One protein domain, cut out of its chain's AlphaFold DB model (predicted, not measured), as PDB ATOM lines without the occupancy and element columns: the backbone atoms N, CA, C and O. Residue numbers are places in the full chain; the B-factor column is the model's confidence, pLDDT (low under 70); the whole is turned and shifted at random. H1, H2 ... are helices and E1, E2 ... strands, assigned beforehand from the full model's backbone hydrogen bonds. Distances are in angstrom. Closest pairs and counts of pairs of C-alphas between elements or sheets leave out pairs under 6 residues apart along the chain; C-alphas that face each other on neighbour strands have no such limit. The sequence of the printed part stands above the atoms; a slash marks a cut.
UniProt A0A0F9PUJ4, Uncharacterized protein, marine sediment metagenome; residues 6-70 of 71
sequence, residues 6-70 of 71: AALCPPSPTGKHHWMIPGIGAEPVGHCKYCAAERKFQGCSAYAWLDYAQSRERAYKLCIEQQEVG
ATOM      1  N   ALA A   6     238.866 252.515 268.848       75.06
ATOM      2  CA  ALA A   6     238.552 251.106 268.578       75.06
ATOM      3  C   ALA A   6     239.361 250.486 267.418       75.06
ATOM      4  O   ALA A   6     239.311 249.275 267.202       75.06
ATOM      5  N   ALA A   7     240.069 251.299 266.628       78.75
ATOM      6  CA  ALA A   7     240.939 250.824 265.555       78.75
ATOM      7  C   ALA A   7     242.383 250.585 266.024       78.75
ATOM      8  O   ALA A   7     243.142 249.948 265.285       78.75
ATOM      9  N   LEU A   8     242.754 251.066 267.218       88.88
ATOM     10  CA  LEU A   8     244.104 250.951 267.752       88.88
ATOM     11  C   LEU A   8     244.380 249.549 268.297       88.88
ATOM     12  O   LEU A   8     243.657 249.044 269.147       88.88
ATOM     13  N   CYS A   9     245.474 248.947 267.838       90.06
ATOM     14  CA  CYS A   9     245.919 247.628 268.282       90.06
ATOM     15  C   CYS A   9     247.357 247.729 268.810       90.06
ATOM     16  O   CYS A   9     248.274 247.836 267.992       90.06
ATOM     17  N   PRO A  10     247.579 247.681 270.139       90.81
ATOM     18  CA  PRO A  10     248.913 247.787 270.733       90.81
ATOM     19  C   PRO A  10     249.946 246.770 270.215       90.81
ATOM     20  O   PRO A  10     251.081 247.172 269.980       90.81
ATOM     21  N   PRO A  11     249.605 245.484 269.974       91.62
ATOM     22  CA  PRO A  11     250.582 244.524 269.457       91.62
ATOM     23  C   PRO A  11     250.823 244.638 267.943       91.62
ATOM     24  O   PRO A  11     251.617 243.877 267.396       91.62
ATOM     25  N   SER A  12     250.145 245.551 267.236       88.94
ATOM     26  CA  SER A  12     250.413 245.795 265.819       88.94
ATOM     27  C   SER A  12     251.586 246.766 265.644       88.94
ATOM     28  O   SER A  12     251.564 247.842 266.239       88.94
ATOM     29  N   PRO A  13     252.537 246.492 264.731       88.94
ATOM     30  CA  PRO A  13     253.642 247.410 264.436       88.94
ATOM     31  C   PRO A  13     253.178 248.757 263.858       88.94
ATOM     32  O   PRO A  13     253.916 249.733 263.899       88.94
ATOM     33  N   THR A  14     251.954 248.831 263.323       89.94
ATOM     34  CA  THR A  14     251.359 250.069 262.793       89.94
ATOM     35  C   THR A  14     250.347 250.693 263.756       89.94
ATOM     36  O   THR A  14     249.630 251.614 263.366       89.94
ATOM     37  N   GLY A  15     250.185 250.130 264.958       90.12
ATOM     38  CA  GLY A  15     249.187 250.562 265.933       90.12
ATOM     39  C   GLY A  15     247.735 250.380 265.479       90.12
ATOM     40  O   GLY A  15     246.861 251.048 266.011       90.12
ATOM     41  N   LYS A  16     247.443 249.515 264.496       89.31
ATOM     42  CA  LYS A  16     246.088 249.317 263.940       89.31
ATOM     43  C   LYS A  16     245.689 247.847 263.954       89.31
ATOM     44  O   LYS A  16     246.550 246.983 263.840       89.31
ATOM     45  N   HIS A  17     244.403 247.526 264.050       90.19
ATOM     46  CA  HIS A  17     243.969 246.139 263.876       90.19
ATOM     47  C   HIS A  17     244.096 245.691 262.412       90.19
ATOM     48  O   HIS A  17     243.505 246.288 261.514       90.19
ATOM     49  N   HIS A  18     244.839 244.606 262.186       88.38
ATOM     50  CA  HIS A  18     244.926 243.918 260.892       88.38
ATOM     51  C   HIS A  18     244.004 242.707 260.922       88.38
ATOM     52  O   HIS A  18     244.288 241.751 261.644       88.38
ATOM     53  N   TRP A  19     242.893 242.772 260.192       88.56
ATOM     54  CA  TRP A  19     241.831 241.769 260.232       88.56
ATOM     55  C   TRP A  19     242.035 240.707 259.154       88.56
ATOM     56  O   TRP A  19     242.138 241.031 257.974       88.56
ATOM     57  N   MET A  20     242.068 239.441 259.561       87.38
ATOM     58  CA  MET A  20     242.047 238.285 258.670       87.38
ATOM     59  C   MET A  20     240.627 237.729 258.635       87.38
ATOM     60  O   MET A  20     240.050 237.473 259.689       87.38
ATOM     61  N   ILE A  21     240.067 237.558 257.438       83.62
ATOM     62  CA  ILE A  21     238.693 237.088 257.236       83.62
ATOM     63  C   ILE A  21     238.761 235.659 256.664       83.62
ATOM     64  O   ILE A  21     239.174 235.506 255.516       83.62
ATOM     65  N   PRO A  22     238.405 234.614 257.438       72.38
ATOM     66  CA  PRO A  22     238.591 233.213 257.051       72.38
ATOM     67  C   PRO A  22     237.555 232.699 256.038       72.38
ATOM     68  O   PRO A  22     237.756 231.646 255.441       72.38
ATOM     69  N   GLY A  23     236.461 233.428 255.813       68.06
ATOM     70  CA  GLY A  23     235.452 233.085 254.814       68.06
ATOM     71  C   GLY A  23     234.620 234.299 254.423       68.06
ATOM     72  O   GLY A  23     234.316 235.149 255.258       68.06
ATOM     73  N   ILE A  24     234.258 234.389 253.142       64.00
ATOM     74  CA  ILE A  24     233.407 235.459 252.612       64.00
ATOM     75  C   ILE A  24     231.951 234.991 252.745       64.00
ATOM     76  O   ILE A  24     231.442 234.267 251.895       64.00
ATOM     77  N   GLY A  25     231.311 235.338 253.862       61.94
ATOM     78  CA  GLY A  25     229.892 235.071 254.134       61.94
ATOM     79  C   GLY A  25     229.060 236.355 254.186       61.94
ATOM     80  O   GLY A  25     229.583 237.446 253.975       61.94
ATOM     81  N   ALA A  26     227.764 236.239 254.500       59.69
ATOM     82  CA  ALA A  26     226.876 237.396 254.674       59.69
ATOM     83  C   ALA A  26     227.283 238.295 255.859       59.69
ATOM     84  O   ALA A  26     227.049 239.496 255.831       59.69
ATOM     85  N   GLU A  27     227.930 237.728 256.878       71.62
ATOM     86  CA  GLU A  27     228.468 238.457 258.028       71.62
ATOM     87  C   GLU A  27     229.829 237.862 258.410       71.62
ATOM     88  O   GLU A  27     229.919 237.033 259.321       71.62
ATOM     89  N   PRO A  28     230.905 238.203 257.679       78.31
ATOM     90  CA  PRO A  28     232.207 237.644 257.976       78.31
ATOM     91  C   PRO A  28     232.698 238.130 259.339       78.31
ATOM     92  O   PRO A  28     232.674 239.322 259.656       78.31
ATOM     93  N   VAL A  29     233.199 237.197 260.141       85.62
ATOM     94  CA  VAL A  29     233.935 237.514 261.365       85.62
ATOM     95  C   VAL A  29     235.410 237.574 261.003       85.62
ATOM     96  O   VAL A  29     235.969 236.597 260.515       85.62
ATOM     97  N   GLY A  30     236.033 238.734 261.190       87.19
ATOM     98  CA  GLY A  30     237.477 238.862 261.053       87.19
ATOM     99  C   GLY A  30     238.165 238.765 262.405       87.19
ATOM    100  O   GLY A  30     237.669 239.292 263.401       87.19
ATOM    101  N   HIS A  31     239.342 238.151 262.417       90.81
ATOM    102  CA  HIS A  31     240.189 238.033 263.600       90.81
ATOM    103  C   HIS A  31     241.438 238.890 263.420       90.81
ATOM    104  O   HIS A  31     242.056 238.899 262.350       90.81
ATOM    105  N   CYS A  32     241.828 239.638 264.448       92.62
ATOM    106  CA  CYS A  32     243.041 240.432 264.383       92.62
ATOM    107  C   CYS A  32     244.272 239.521 264.422       92.62
ATOM    108  O   CYS A  32     244.446 238.756 265.367       92.62
ATOM    109  N   LYS A  33     245.175 239.673 263.448       91.69
ATOM    110  CA  LYS A  33     246.418 238.890 263.342       91.69
ATOM    111  C   LYS A  33     247.298 238.927 264.600       91.69
ATOM    112  O   LYS A  33     248.044 237.988 264.836       91.69
ATOM    113  N   TYR A  34     247.233 240.012 265.370       93.06
ATOM    114  CA  TYR A  34     248.149 240.258 266.488       93.06
ATOM    115  C   TYR A  34     247.517 240.003 267.859       93.06
ATOM    116  O   TYR A  34     248.110 239.317 268.679       93.06
ATOM    117  N   CYS A  35     246.329 240.554 268.126       92.25
ATOM    118  CA  CYS A  35     245.681 240.446 269.440       92.25
ATOM    119  C   CYS A  35     244.549 239.413 269.501       92.25
ATOM    120  O   CYS A  35     243.884 239.327 270.528       92.25
ATOM    121  N   ALA A  36     244.272 238.700 268.404       89.62
ATOM    122  CA  ALA A  36     243.154 237.762 268.270       89.62
ATOM    123  C   ALA A  36     241.754 238.352 268.542       89.62
ATOM    124  O   ALA A  36     240.777 237.610 268.566       89.62
ATOM    125  N   ALA A  37     241.628 239.678 268.690       90.94
ATOM    126  CA  ALA A  37     240.334 240.337 268.808       90.94
ATOM    127  C   ALA A  37     239.445 239.987 267.612       90.94
ATOM    128  O   ALA A  37     239.934 239.856 266.488       90.94
ATOM    129  N   GLU A  38     238.145 239.885 267.852       90.56
ATOM    130  CA  GLU A  38     237.162 239.587 266.820       90.56
ATOM    131  C   GLU A  38     236.412 240.848 266.412       90.56
ATOM    132  O   GLU A  38     236.098 241.716 267.233       90.56
ATOM    133  N   ARG A  39     236.091 240.945 265.126       86.31
ATOM    134  CA  ARG A  39     235.214 241.980 264.598       86.31
ATOM    135  C   ARG A  39     234.239 241.359 263.624       86.31
ATOM    136  O   ARG A  39     234.636 240.807 262.601       86.31
ATOM    137  N   LYS A  40     232.950 241.510 263.921       84.50
ATOM    138  CA  LYS A  40     231.899 241.245 262.946       84.50
ATOM    139  C   LYS A  40     231.932 242.353 261.907       84.50
ATOM    140  O   LYS A  40     231.777 243.533 262.232       84.50
ATOM    141  N   PHE A  41     232.163 241.969 260.666       76.25
ATOM    142  CA  PHE A  41     231.913 242.829 259.532       76.25
ATOM    143  C   PHE A  41     230.461 242.583 259.152       76.25
ATOM    144  O   PHE A  41     230.081 241.460 258.836       76.25
ATOM    145  N   GLN A  42     229.629 243.620 259.228       68.56
ATOM    146  CA  GLN A  42     228.334 243.560 258.562       68.56
ATOM    147  C   GLN A  42     228.645 243.436 257.075       68.56
ATOM    148  O   GLN A  42     229.248 244.345 256.497       68.56
ATOM    149  N   GLY A  43     228.363 242.271 256.489       56.94
ATOM    150  CA  GLY A  43     228.604 242.079 255.075       56.94
ATOM    151  C   GLY A  43     227.689 243.021 254.320       56.94
ATOM    152  O   GLY A  43     226.467 242.967 254.437       56.94
ATOM    153  N   CYS A  44     228.277 243.889 253.510       50.53
ATOM    154  CA  CYS A  44     227.565 244.345 252.338       50.53
ATOM    155  C   CYS A  44     227.350 243.068 251.507       50.53
ATOM    156  O   CYS A  44     228.325 242.360 251.243       50.53
ATOM    157  N   SER A  45     226.092 242.709 251.229       44.81
ATOM    158  CA  SER A  45     225.692 241.459 250.564       44.81
ATOM    159  C   SER A  45     226.579 241.139 249.353       44.81
ATOM    160  O   SER A  45     227.227 242.027 248.811       44.81
ATOM    161  N   ALA A  46     226.610 239.888 248.886       44.53
ATOM    162  CA  ALA A  46     227.440 239.443 247.754       44.53
ATOM    163  C   ALA A  46     227.394 240.354 246.495       44.53
ATOM    164  O   ALA A  46     228.316 240.329 245.684       44.53
ATOM    165  N   TYR A  47     226.379 241.214 246.365       45.31
ATOM    166  CA  TYR A  47     226.284 242.261 245.349       45.31
ATOM    167  C   TYR A  47     227.230 243.454 245.547       45.31
ATOM    168  O   TYR A  47     227.673 244.027 244.565       45.31
ATOM    169  N   ALA A  48     227.614 243.813 246.769       47.16
ATOM    170  CA  ALA A  48     228.448 244.985 247.035       47.16
ATOM    171  C   ALA A  48     229.938 244.785 246.716       47.16
ATOM    172  O   ALA A  48     230.649 245.755 246.464       47.16
ATOM    173  N   TRP A  49     230.421 243.539 246.698       44.25
ATOM    174  CA  TRP A  49     231.789 243.227 246.263       44.25
ATOM    175  C   TRP A  49     231.907 243.161 244.734       44.25
ATOM    176  O   TRP A  49     232.938 243.545 244.185       44.25
ATOM    177  N   LEU A  50     230.838 242.742 244.044       46.00
ATOM    178  CA  LEU A  50     230.718 242.810 242.581       46.00
ATOM    179  C   LEU A  50     230.558 244.253 242.074       46.00
ATOM    180  O   LEU A  50     230.908 244.554 240.934       46.00
ATOM    181  N   ASP A  51     230.089 245.156 242.931       50.31
ATOM    182  CA  ASP A  51     229.839 246.549 242.581       50.31
ATOM    183  C   ASP A  51     231.094 247.433 242.641       50.31
ATOM    184  O   ASP A  51     231.022 248.584 242.254       50.31
ATOM    185  N   TYR A  52     232.281 246.972 243.063       49.81
ATOM    186  CA  TYR A  52     233.433 247.892 243.167       49.81
ATOM    187  C   TYR A  52     233.775 248.574 241.826       49.81
ATOM    188  O   TYR A  52     234.119 249.755 241.793       49.81
ATOM    189  N   ALA A  53     233.626 247.865 240.702       53.62
ATOM    190  CA  ALA A  53     233.816 248.438 239.370       53.62
ATOM    191  C   ALA A  53     232.708 249.442 238.990       53.62
ATOM    192  O   ALA A  53     233.016 250.518 238.478       53.62
ATOM    193  N   GLN A  54     231.443 249.122 239.283       57.28
ATOM    194  CA  GLN A  54     230.283 249.971 238.979       57.28
ATOM    195  C   GLN A  54     230.181 251.173 239.933       57.28
ATOM    196  O   GLN A  54     229.986 252.303 239.496       57.28
ATOM    197  N   SER A  55     230.430 250.971 241.221       58.25
ATOM    198  CA  SER A  55     230.566 251.998 242.252       58.25
ATOM    199  C   SER A  55     231.732 252.949 241.967       58.25
ATOM    200  O   SER A  55     231.581 254.156 242.159       58.25
ATOM    201  N   ARG A  56     232.866 252.460 241.439       59.94
ATOM    202  CA  ARG A  56     233.965 253.326 240.972       59.94
ATOM    203  C   ARG A  56     233.568 254.131 239.736       59.94
ATOM    204  O   ARG A  56     233.858 255.322 239.684       59.94
ATOM    205  N   GLU A  57     232.906 253.510 238.760       65.69
ATOM    206  CA  GLU A  57     232.413 254.213 237.569       65.69
ATOM    207  C   GLU A  57     231.382 255.291 237.939       65.69
ATOM    208  O   GLU A  57     231.452 256.414 237.443       65.69
ATOM    209  N   ARG A  58     230.471 254.989 238.868       60.47
ATOM    210  CA  ARG A  58     229.461 255.931 239.359       60.47
ATOM    211  C   ARG A  58     230.083 257.080 240.147       60.47
ATOM    212  O   ARG A  58     229.712 258.225 239.921       60.47
ATOM    213  N   ALA A  59     231.051 256.800 241.022       62.34
ATOM    214  CA  ALA A  59     231.800 257.841 241.729       62.34
ATOM    215  C   ALA A  59     232.588 258.741 240.758       62.34
ATOM    216  O   ALA A  59     232.614 259.955 240.935       62.34
ATOM    217  N   TYR A  60     233.170 258.164 239.701       66.19
ATOM    218  CA  TYR A  60     233.871 258.916 238.658       66.19
ATOM    219  C   TYR A  60     232.920 259.798 237.833       66.19
ATOM    220  O   TYR A  60     233.200 260.980 237.648       66.19
ATOM    221  N   LYS A  61     231.765 259.264 237.406       67.19
ATOM    222  CA  LYS A  61     230.711 260.025 236.706       67.19
ATOM    223  C   LYS A  61     230.201 261.202 237.542       67.19
ATOM    224  O   LYS A  61     230.168 262.318 237.043       67.19
ATOM    225  N   LEU A  62     229.909 260.977 238.824       61.91
ATOM    226  CA  LEU A  62     229.466 262.036 239.740       61.91
ATOM    227  C   LEU A  62     230.535 263.125 239.942       61.91
ATOM    228  O   LEU A  62     230.194 264.299 240.047       61.91
ATOM    229  N   CYS A  63     231.824 262.766 239.973       59.09
ATOM    230  CA  CYS A  63     232.910 263.749 240.014       59.09
ATOM    231  C   CYS A  63     232.985 264.604 238.739       59.09
ATOM    232  O   CYS A  63     233.251 265.799 238.844       59.09
ATOM    233  N   ILE A  64     232.749 264.017 237.561       62.38
ATOM    234  CA  ILE A  64     232.725 264.753 236.286       62.38
ATOM    235  C   ILE A  64     231.518 265.698 236.231       62.38
ATOM    236  O   ILE A  64     231.691 266.882 235.962       62.38
ATOM    237  N   GLU A  65     230.316 265.216 236.558       57.41
ATOM    238  CA  GLU A  65     229.093 266.038 236.548       57.41
ATOM    239  C   GLU A  65     229.197 267.240 237.503       57.41
ATOM    240  O   GLU A  65     228.770 268.346 237.175       57.41
ATOM    241  N   GLN A  66     229.834 267.073 238.669       55.53
ATOM    242  CA  GLN A  66     230.062 268.186 239.598       55.53
ATOM    243  C   GLN A  66     231.121 269.194 239.122       55.53
ATOM    244  O   GLN A  66     231.104 270.334 239.584       55.53
ATOM    245  N   GLN A  67     232.017 268.826 238.199       54.53
ATOM    246  CA  GLN A  67     232.944 269.780 237.576       54.53
ATOM    247  C   GLN A  67     232.276 270.637 236.491       54.53
ATOM    248  O   GLN A  67     232.728 271.757 236.253       54.53
ATOM    249  N   GLU A  68     231.210 270.149 235.854       54.34
ATOM    250  CA  GLU A  68     230.488 270.880 234.800       54.34
ATOM    251  C   GLU A  68     229.433 271.851 235.348       54.34
ATOM    252  O   GLU A  68     229.194 272.894 234.748       54.34
ATOM    253  N   VAL A  69     228.849 271.568 236.517       55.00
ATOM    254  CA  VAL A  69     227.891 272.471 237.199       55.00
ATOM    255  C   VAL A  69     228.589 273.655 237.892       55.00
ATOM    256  O   VAL A  69     227.952 274.651 238.224       55.00
ATOM    257  N   GLY A  70     229.902 273.561 238.118       51.31
ATOM    258  CA  GLY A  70     230.708 274.584 238.793       51.31
ATOM    259  C   GLY A  70     231.453 275.555 237.871       51.31
ATOM    260  O   GLY A  70     232.393 276.196 238.348       51.31
TER     261      GLY A  70
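This is residues 6 to 70 of the 71 residues of an uncharacterized protein of marine sediment metagenome (UniProt A0A0F9PUJ4). A small head, made of the hairpin E1 and E2 and a long loop-like stretch before it, has one arm: residues 47 to 70, nearly all in the short helix H1 and the long straight helix H2, stand free and stick out. The stretch before the hairpin, residues 6 to 28, folds back on itself, and its residues 19 to 20 pair with E1, antiparallel. The printed part has 65 residues, with two named strands and then two named helices in the order E1, E2, H1, H2; the sheet is E1 - E2, antiparallel. The class is mixed, helices and strands, with under half of the residues in named elements. The whole is extended, with a radius of gyration of the C-alphas of 17.1 A and spans of 48 by 27 by 15 A, only just elongated.

Residues 6 to 28 hold no named element. Residues 19 to 20 of this stretch pair with residues 31 to 32 of strand E1, residues 29 to 32, and run antiparallel to them. E1 and E2, residues 38 to 40, form a hairpin with a tight link of 5 residues; they are antiparallel, with 148 degrees between their directions. The C-alphas of Val 29 and Lys 40 face each other at 4.5 A. N 30 and O 39 are within hydrogen-bond range at 2.9 A, and so are N 39 and O 30 at 2.9 A. A tight link of 5 residues joins E2 to H1, residues 46 to 50. H1 and H2, residues 52 to 68, meet only through their link, a tight one of 1 residue. E1 and H1 are apart, and so are E1 and H2, and E2 and H2. In H2 every O i to N i+4 pair is within hydrogen-bond range; in H1 it is 0 of 1, with 1 of 2 O i to N i+3 pairs within range.

The printed part begins at Ala 6, with its C-alpha at (238.552, 251.106, 268.578). E1 begins at C-alpha 29, at (233.935, 237.514, 261.365), and measures 10.0 A from first to last C-alpha. E2 measures 6.7 A and H1 7.0 A. H2 measures 24.6 A and ends at C-alpha 68, at (230.488, 270.880, 234.800).

The two C-alphas farthest apart, those of Ala 36 and Val 69, are 49.0 A apart. Without the free residues 47 to 70 the body has 41 residues and spans 32 by 17 by 13 A. The printed part has no cut, and the three links between named elements are tight. The mean pLDDT of the printed part is 71.4; residues 23 to 26 and 42 to 70 are under 70, and H1 has a mean of 45.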